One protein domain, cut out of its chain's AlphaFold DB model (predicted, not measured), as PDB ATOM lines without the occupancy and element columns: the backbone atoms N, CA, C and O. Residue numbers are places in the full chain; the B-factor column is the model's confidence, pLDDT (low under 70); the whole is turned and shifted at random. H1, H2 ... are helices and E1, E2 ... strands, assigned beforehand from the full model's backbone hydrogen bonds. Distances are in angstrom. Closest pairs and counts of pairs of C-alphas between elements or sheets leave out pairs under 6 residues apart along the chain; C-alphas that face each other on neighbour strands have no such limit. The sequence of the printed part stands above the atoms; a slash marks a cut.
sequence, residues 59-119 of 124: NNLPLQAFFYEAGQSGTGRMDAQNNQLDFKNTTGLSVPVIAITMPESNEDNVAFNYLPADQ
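AT A GLANCE: This is residues 59 to 119 of the 124 residues of an uncharacterized protein of Pseudomonas sp. ICMP 561 (UniProt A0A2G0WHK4). Look for a small sheet of three short strands, E1, E2 and E3, with the one named helix, H1, covering one face on the E1 side; the model is drawn out between the far end of H1 and the loop of the hairpin E2 and E3. You will find 61 residues printed, with the named elements in the order E1, H1, E2, E3; the class is mixed, and under half of the residues are in named elements. The sheet's order is E1, E2, E3, mixed. The whole is only just loose, close to compact, with a radius of gyration of the C-alphas of 12.9 A, and elongated, spanning 40 by 23 by 17 A.

HOW THE PARTS SIT: Start at E1, residues 66 to 69, an edge strand. H1, residues 76 to 91, is on the sheet at a height of 6.6 A, over E1 and along it at 3 degrees on the local plane; their closest C-alphas, of Tyr 68 and Gly 76, are 5.2 A apart. In H1 every O i to N i+4 pair is within hydrogen-bond range. E2, residues 97 to 101, is parallel to E1 at 28 degrees, with N 98 and O 66 at 2.8 A. E1, H1 and E2 form a strand-helix-strand unit, two parallel neighbour strands with a helix between, its crossover right-handed; with H1 on one face, the sheet makes two layers. E3, residues 111 to 114, forms an antiparallel hairpin with E2 at 153 degrees; N 113 and O 99 are 2.8 A apart.

IN THESE COORDINATES: Find C-alpha 66 at (-30.695, 37.483, -18.991), where E1 begins its 10.7 A. H1 runs 22.1 A from C-alpha 76 at (-30.312, 47.621, -17.232). E2 measures 13.3 A, and E3 10.0 A, ending at C-alpha 114 at (-34.326, 35.885, -8.959).

THE WHOLE: The C-alphas farthest apart, of Thr 90 and Glu 107, are 40.7 A apart. The printed part has no cut and no long link. Its mean pLDDT is 93.8; residue 73 alone is under 70.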
ATOM      1  N   ASN A  59     -33.588  29.301 -30.715       89.12
ATOM      2  CA  ASN A  59     -34.135  28.183 -29.939       89.12
ATOM      3  C   ASN A  59     -33.157  27.005 -29.749       89.12
ATOM      4  O   ASN A  59     -33.454  26.093 -28.980       89.12
ATOM      5  N   ASN A  60     -32.013  27.005 -30.437       89.94
ATOM      6  CA  ASN A  60     -30.950  26.008 -30.293       89.94
ATOM      7  C   ASN A  60     -29.787  26.507 -29.425       89.94
ATOM      8  O   ASN A  60     -28.906  25.722 -29.075       89.94
ATOM      9  N   LEU A  61     -29.761  27.802 -29.095       87.50
ATOM     10  CA  LEU A  61     -28.716  28.368 -28.254       87.50
ATOM     11  C   LEU A  61     -28.928  27.951 -26.792       87.50
ATOM     12  O   LEU A  61     -30.058  28.001 -26.303       87.50
ATOM     13  N   PRO A  62     -27.859  27.613 -26.049       89.44
ATOM     14  CA  PRO A  62     -27.944  27.258 -24.634       89.44
ATOM     15  C   PRO A  62     -28.079  28.510 -23.746       89.44
ATOM     16  O   PRO A  62     -27.355  28.676 -22.766       89.44
ATOM     17  N   LEU A  63     -28.980  29.431 -24.099       91.12
ATOM     18  CA  LEU A  63     -29.284  30.600 -23.277       91.12
ATOM     19  C   LEU A  63     -30.127  30.162 -22.077       91.12
ATOM     20  O   LEU A  63     -31.083  29.405 -22.229       91.12
ATOM     21  N   GLN A  64     -29.743  30.608 -20.880       94.19
ATOM     22  CA  GLN A  64     -30.354  30.169 -19.616       94.19
ATOM     23  C   GLN A  64     -30.894  31.321 -18.765       94.19
ATOM     24  O   GLN A  64     -31.722  31.076 -17.898       94.19
ATOM     25  N   ALA A  65     -30.450  32.557 -18.995       97.12
ATOM     26  CA  ALA A  65     -30.938  33.744 -18.303       97.12
ATOM     27  C   ALA A  65     -30.482  35.024 -19.018       97.12
ATOM     28  O   ALA A  65     -29.482  35.017 -19.741       97.12
ATOM     29  N   PHE A  66     -31.178  36.125 -18.747       97.62
ATOM     30  CA  PHE A  66     -30.695  37.483 -18.991       97.62
ATOM     31  C   PHE A  66     -30.343  38.144 -17.660       97.62
ATOM     32  O   PHE A  66     -31.015  37.914 -16.658       97.62
ATOM     33  N   PHE A  67     -29.300  38.968 -17.638       97.12
ATOM     34  CA  PHE A  67     -28.785  39.559 -16.405       97.12
ATOM     35  C   PHE A  67     -28.798  41.082 -16.462       97.12
ATOM     36  O   PHE A  67     -28.633  41.668 -17.532       97.12
ATOM     37  N   TYR A  68     -28.937  41.713 -15.300       96.69
ATOM     38  CA  TYR A  68     -28.693  43.142 -15.124       96.69
ATOM     39  C   TYR A  68     -28.041  43.411 -13.762       96.69
ATOM     40  O   TYR A  68     -28.231  42.637 -12.828       96.69
ATOM     41  N   GLU A  69     -27.292  44.504 -13.636       95.25
ATOM     42  CA  GLU A  69     -26.701  44.921 -12.359       95.25
ATOM     43  C   GLU A  69     -27.713  45.728 -11.527       95.25
ATOM     44  O   GLU A  69     -28.238  46.752 -11.974       95.25
ATOM     45  N   ALA A  70     -28.017  45.253 -10.322       91.44
ATOM     46  CA  ALA A  70     -28.914  45.889  -9.370       91.44
ATOM     47  C   ALA A  70     -28.214  47.023  -8.605       91.44
ATOM     48  O   ALA A  70     -27.007  47.000  -8.397       91.44
ATOM     49  N   GLY A  71     -28.983  48.025  -8.174       82.25
ATOM     50  CA  GLY A  71     -28.458  49.170  -7.414       82.25
ATOM     51  C   GLY A  71     -27.785  50.256  -8.265       82.25
ATOM     52  O   GLY A  71     -27.636  51.382  -7.797       82.25
ATOM     53  N   GLN A  72     -27.463  49.974  -9.530       74.31
ATOM     54  CA  GLN A  72     -26.996  50.975 -10.489       74.31
ATOM     55  C   GLN A  72     -28.156  51.852 -10.984       74.31
ATOM     56  O   GLN A  72     -29.243  51.366 -11.308       74.31
ATOM     57  N   SER A  73     -27.917  53.159 -11.105       68.69
ATOM     58  CA  SER A  73     -28.851  54.060 -11.788       68.69
ATOM     59  C   SER A  73     -28.750  53.835 -13.299       68.69
ATOM     60  O   SER A  73     -27.739  54.181 -13.907       68.69
ATOM     61  N   GLY A  74     -29.772  53.245 -13.926       77.62
ATOM     62  CA  GLY A  74     -29.748  52.982 -15.367       77.62
ATOM     63  C   GLY A  74     -30.943  52.188 -15.898       77.62
ATOM     64  O   GLY A  74     -31.905  51.918 -15.184       77.62
ATOM     65  N   THR A  75     -30.867  51.811 -17.177       88.88
ATOM     66  CA  THR A  75     -31.911  51.065 -17.906       88.88
ATOM     67  C   THR A  75     -31.734  49.548 -17.856       88.88
ATOM     68  O   THR A  75     -32.558  48.835 -18.416       88.88
ATOM     69  N   GLY A  76     -30.717  49.032 -17.153       93.38
ATOM     70  CA  GLY A  76     -30.312  47.621 -17.232       93.38
ATOM     71  C   GLY A  76     -31.440  46.617 -16.974       93.38
ATOM     72  O   GLY A  76     -31.579  45.651 -17.720       93.38
ATOM     73  N   ARG A  77     -32.301  46.874 -15.978       95.94
ATOM     74  CA  ARG A  77     -33.487  46.037 -15.723       95.94
ATOM     75  C   ARG A  77     -34.441  46.020 -16.920       95.94
ATOM     76  O   ARG A  77     -34.887  44.955 -17.328       95.94
ATOM     77  N   MET A  78     -34.734  47.190 -17.487       96.62
ATOM     78  CA  MET A  78     -35.621  47.328 -18.646       96.62
ATOM     79  C   MET A  78     -35.025  46.652 -19.886       96.62
ATOM     80  O   MET A  78     -35.738  45.966 -20.612       96.62
ATOM     81  N   ASP A  79     -33.717  46.781 -20.103       97.06
ATOM     82  CA  ASP A  79     -33.027  46.143 -21.225       97.06
ATOM     83  C   ASP A  79     -33.057  44.610 -21.103       97.06
ATOM     84  O   ASP A  79     -33.354  43.914 -22.074       97.06
ATOM     85  N   ALA A  80     -32.841  44.067 -19.898       97.50
ATOM     86  CA  ALA A  80     -32.964  42.631 -19.644       97.50
ATOM     87  C   ALA A  80     -34.400  42.119 -19.850       97.50
ATOM     88  O   ALA A  80     -34.591  41.050 -20.431       97.50
ATOM     89  N   GLN A  81     -35.408  42.894 -19.440       97.94
ATOM     90  CA  GLN A  81     -36.821  42.590 -19.689       97.94
ATOM     91  C   GLN A  81     -37.161  42.596 -21.183       97.94
ATOM     92  O   GLN A  81     -37.831  41.683 -21.668       97.94
ATOM     93  N   ASN A  82     -36.660  43.580 -21.931       98.25
ATOM     94  CA  ASN A  82     -36.842  43.646 -23.379       98.25
ATOM     95  C   ASN A  82     -36.206  42.436 -24.077       98.25
ATOM     96  O   ASN A  82     -36.851  41.817 -24.918       98.25
ATOM     97  N   ASN A  83     -34.990  42.048 -23.675       97.25
ATOM     98  CA  ASN A  83     -34.325  40.852 -24.199       97.25
ATOM     99  C   ASN A  83     -35.102  39.568 -23.865       97.25
ATOM    100  O   ASN A  83     -35.251  38.701 -24.723       97.25
ATOM    101  N   GLN A  84     -35.638  39.453 -22.644       97.88
ATOM    102  CA  GLN A  84     -36.480  38.323 -22.247       97.88
ATOM    103  C   GLN A  84     -37.732  38.213 -23.128       97.88
ATOM    104  O   GLN A  84     -38.064  37.123 -23.603       97.88
ATOM    105  N   LEU A  85     -38.420  39.332 -23.356       98.06
ATOM    106  CA  LEU A  85     -39.623  39.375 -24.183       98.06
ATOM    107  C   LEU A  85     -39.314  39.066 -25.654       98.06
ATOM    108  O   LEU A  85     -40.018  38.267 -26.270       98.06
ATOM    109  N   ASP A  86     -38.256  39.655 -26.209       96.50
ATOM    110  CA  ASP A  86     -37.829  39.409 -27.588       96.50
ATOM    111  C   ASP A  86     -37.436  37.944 -27.809       96.50
ATOM    112  O   ASP A  86     -37.893  37.303 -28.761       96.50
ATOM    113  N   PHE A  87     -36.684  37.361 -26.870       95.44
ATOM    114  CA  PHE A  87     -36.323  35.949 -26.915       95.44
ATOM    115  C   PHE A  87     -37.558  35.046 -26.882       95.44
ATOM    116  O   PHE A  87     -37.653  34.110 -27.682       95.44
ATOM    117  N   LYS A  88     -38.539  35.355 -26.023       96.00
ATOM    118  CA  LYS A  88     -39.810  34.624 -25.967       96.00
ATOM    119  C   LYS A  88     -40.588  34.721 -27.274       96.00
ATOM    120  O   LYS A  88     -41.057  33.699 -27.769       96.00
ATOM    121  N   ASN A  89     -40.708  35.920 -27.836       95.69
ATOM    122  CA  ASN A  89     -41.441  36.149 -29.081       95.69
ATOM    123  C   ASN A  89     -40.764  35.476 -30.281       95.69
ATOM    124  O   ASN A  89     -41.447  34.980 -31.174       95.69
ATOM    125  N   THR A  90     -39.431  35.425 -30.282       93.75
ATOM    126  CA  THR A  90     -38.641  34.871 -31.386       93.75
ATOM    127  C   THR A  90     -38.528  33.348 -31.326       93.75
ATOM    128  O   THR A  90     -38.562  32.687 -32.361       93.75
ATOM    129  N   THR A  91     -38.380  32.769 -30.131       94.31
ATOM    130  CA  THR A  91     -38.042  31.340 -29.966       94.31
ATOM    131  C   THR A  91     -39.152  30.506 -29.336       94.31
ATOM    132  O   THR A  91     -39.111  29.279 -29.404       94.31
ATOM    133  N   GLY A  92     -40.122  31.145 -28.680       94.50
ATOM    134  CA  GLY A  92     -41.116  30.480 -27.840       94.50
ATOM    135  C   GLY A  92     -40.588  30.022 -26.472       94.50
ATOM    136  O   GLY A  92     -41.395  29.646 -25.617       94.50
ATOM    137  N   LEU A  93     -39.277  30.089 -26.221       95.12
ATOM    138  CA  LEU A  93     -38.653  29.697 -24.956       95.12
ATOM    139  C   LEU A  93     -38.727  30.831 -23.927       95.12
ATOM    140  O   LEU A  93     -38.673  32.008 -24.271       95.12
ATOM    141  N   SER A  94     -38.844  30.473 -22.649       95.62
ATOM    142  CA  SER A  94     -38.828  31.427 -21.537       95.62
ATOM    143  C   SER A  94     -37.606  31.161 -20.658       95.62
ATOM    144  O   SER A  94     -37.423  30.037 -20.198       95.62
ATOM    145  N   VAL A  95     -36.799  32.192 -20.401       96.94
ATOM    146  CA  VAL A  95     -35.653  32.153 -19.473       96.94
ATOM    147  C   VAL A  95     -35.750  33.316 -18.484       96.94
ATOM    148  O   VAL A  95     -36.306  34.357 -18.848       96.94
ATOM    149  N   PRO A  96     -35.264  33.177 -17.240       98.31
ATOM    150  CA  PRO A  96     -35.383  34.218 -16.225       98.31
ATOM    151  C   PRO A  96     -34.518  35.452 -16.509       98.31
ATOM    152  O   PRO A  96     -33.440  35.368 -17.097       98.31
ATOM    153  N   VAL A  97     -34.975  36.593 -15.999       98.38
ATOM    154  CA  VAL A  97     -34.148  37.767 -15.708       98.38
ATOM    155  C   VAL A  97     -33.585  37.618 -14.293       98.38
ATOM    156  O   VAL A  97     -34.345  37.369 -13.354       98.38
ATOM    157  N   ILE A  98     -32.271  37.765 -14.137       98.31
ATOM    158  CA  ILE A  98     -31.552  37.630 -12.867       98.31
ATOM    159  C   ILE A  98     -30.847  38.945 -12.530       98.31
ATOM    160  O   ILE A  98     -30.077  39.485 -13.328       98.31
ATOM    161  N   ALA A  99     -31.093  39.439 -11.321       97.62
ATOM    162  CA  ALA A  99     -30.440  40.617 -10.778       97.62
ATOM    163  C   ALA A  99     -29.065  40.241 -10.208       97.62
ATOM    164  O   ALA A  99     -28.969  39.360  -9.351       97.62
ATOM    165  N   ILE A 100     -28.009  40.916 -10.656       96.88
ATOM    166  CA  ILE A 100     -26.641  40.768 -10.149       96.88
ATOM    167  C   ILE A 100     -26.353  41.917  -9.189       96.88
ATOM    168  O   ILE A 100     -26.500  43.074  -9.561       96.88
ATOM    169  N   THR A 101     -25.915  41.622  -7.969       94.69
ATOM    170  CA  THR A 101     -25.355  42.636  -7.059       94.69
ATOM    171  C   THR A 101     -23.853  42.419  -6.971       94.69
ATOM    172  O   THR A 101     -23.416  41.346  -6.550       94.69
ATOM    173  N   MET A 102     -23.080  43.407  -7.421       91.69
ATOM    174  CA  MET A 102     -21.621  43.354  -7.369       91.69
ATOM    175  C   MET A 102     -21.143  43.510  -5.919       91.69
ATOM    176  O   MET A 102     -21.772  44.246  -5.156       91.69
ATOM    177  N   PRO A 103     -20.060  42.824  -5.525       92.81
ATOM    178  CA  PRO A 103     -19.496  42.983  -4.193       92.81
ATOM    179  C   PRO A 103     -18.863  44.375  -4.039       92.81
ATOM    180  O   PRO A 103     -18.292  44.915  -4.988       92.81
ATOM    181  N   GLU A 104     -18.952  44.956  -2.842       88.75
ATOM    182  CA  GLU A 104     -18.332  46.256  -2.532       88.75
ATOM    183  C   GLU A 104     -16.852  46.116  -2.129       88.75
ATOM    184  O   GLU A 104     -16.097  47.089  -2.163       88.75
ATOM    185  N   SER A 105     -16.429  44.900  -1.775       92.38
ATOM    186  CA  SER A 105     -15.066  44.550  -1.377       92.38
ATOM    187  C   SER A 105     -14.615  43.228  -2.009       92.38
ATOM    188  O   SER A 105     -15.418  42.505  -2.595       92.38
ATOM    189  N   ASN A 106     -13.328  42.890  -1.902       89.69
ATOM    190  CA  ASN A 106     -12.815  41.617  -2.436       89.69
ATOM    191  C   ASN A 106     -13.193  40.415  -1.553       89.69
ATOM    192  O   ASN A 106     -13.035  39.268  -1.968       89.69
ATOM    193  N   GLU A 107     -13.642  40.680  -0.329       93.94
ATOM    194  CA  GLU A 107     -14.043  39.695   0.666       93.94
ATOM    195  C   GLU A 107     -15.523  39.298   0.527       93.94
ATOM    196  O   GLU A 107     -15.927  38.247   1.032       93.94
ATOM    197  N   ASP A 108     -16.317  40.114  -0.169       92.69
ATOM    198  CA  ASP A 108     -17.737  39.875  -0.405       92.69
ATOM    199  C   ASP A 108     -17.986  39.033  -1.661       92.69
ATOM    200  O   ASP A 108     -17.218  39.021  -2.625       92.69
ATOM    201  N   ASN A 109     -19.124  38.341  -1.671       94.19
ATOM    202  CA  ASN A 109     -19.551  37.552  -2.821       94.19
ATOM    203  C   ASN A 109     -20.471  38.361  -3.735       94.19
ATOM    204  O   ASN A 109     -21.336  39.104  -3.273       94.19
ATOM    205  N   VAL A 110     -20.356  38.122  -5.041       94.69
ATOM    206  CA  VAL A 110     -21.395  38.515  -5.999       94.69
ATOM    207  C   VAL A 110     -22.695  37.761  -5.688       94.69
ATOM    208  O   VAL A 110     -22.682  36.549  -5.453       94.69
ATOM    209  N   ALA A 111     -23.826  38.465  -5.697       95.19
ATOM    210  CA  ALA A 111     -25.140  37.863  -5.477       95.19
ATOM    211  C   ALA A 111     -25.947  37.804  -6.777       95.19
ATOM    212  O   ALA A 111     -25.995  38.777  -7.531       95.19
ATOM    213  N   PHE A 112     -26.621  36.676  -7.004       97.50
ATOM    214  CA  PHE A 112     -27.520  36.450  -8.136       97.50
ATOM    215  C   PHE A 112     -28.926  36.183  -7.608       97.50
ATOM    216  O   PHE A 112     -29.188  35.133  -7.021       97.50
ATOM    217  N   ASN A 113     -29.833  37.132  -7.818       97.12
ATOM    218  CA  ASN A 113     -31.170  37.101  -7.245       97.12
ATOM    219  C   ASN A 113     -32.223  36.957  -8.342       97.12
ATOM    220  O   ASN A 113     -32.282  37.749  -9.285       97.12
ATOM    221  N   TYR A 114     -33.096  35.967  -8.187       97.25
ATOM    222  CA  TYR A 114     -34.326  35.885  -8.959       97.25
ATOM    223  C   TYR A 114     -35.409  36.721  -8.276       97.25
ATOM    224  O   TYR A 114     -35.796  36.441  -7.140       97.25
ATOM    225  N   LEU A 115     -35.919  37.729  -8.978       96.81
ATOM    226  CA  LEU A 115     -37.006  38.577  -8.502       96.81
ATOM    227  C   LEU A 115     -38.233  38.354  -9.400       96.81
ATOM    228  O   LEU A 115     -38.181  38.662 -10.595       96.81
ATOM    229  N   PRO A 116     -39.359  37.844  -8.864       96.88
ATOM    230  CA  PRO A 116     -40.565  37.612  -9.663       96.88
ATOM    231  C   PRO A 116     -41.078  38.873 -10.365       96.88
ATOM    232  O   PRO A 116     -41.551  38.805 -11.494       96.88
ATOM    233  N   ALA A 117     -40.933  40.034  -9.722       96.44
ATOM    234  CA  ALA A 117     -41.346  41.324 -10.274       96.44
ATOM    235  C   ALA A 117     -40.511  41.774 -11.488       96.44
ATOM    236  O   ALA A 117     -40.874  42.746 -12.152       96.44
ATOM    237  N   ASP A 118     -39.390  41.114 -11.773       97.19
ATOM    238  CA  ASP A 118     -38.551  41.439 -12.925       97.19
ATOM    239  C   ASP A 118     -38.958  40.670 -14.176       97.19
ATOM    240  O   ASP A 118     -38.581  41.077 -15.270       97.19
ATOM    241  N   GLN A 119     -39.751  39.608 -14.042       98.31
ATOM    242  CA  GLN A 119     -40.135  38.768 -15.169       98.31
ATOM    243  C   GLN A 119     -41.304  39.395 -15.932       98.31
ATOM    244  O   GLN A 119     -42.339  39.714 -15.349       98.31
TER     245      GLN A 119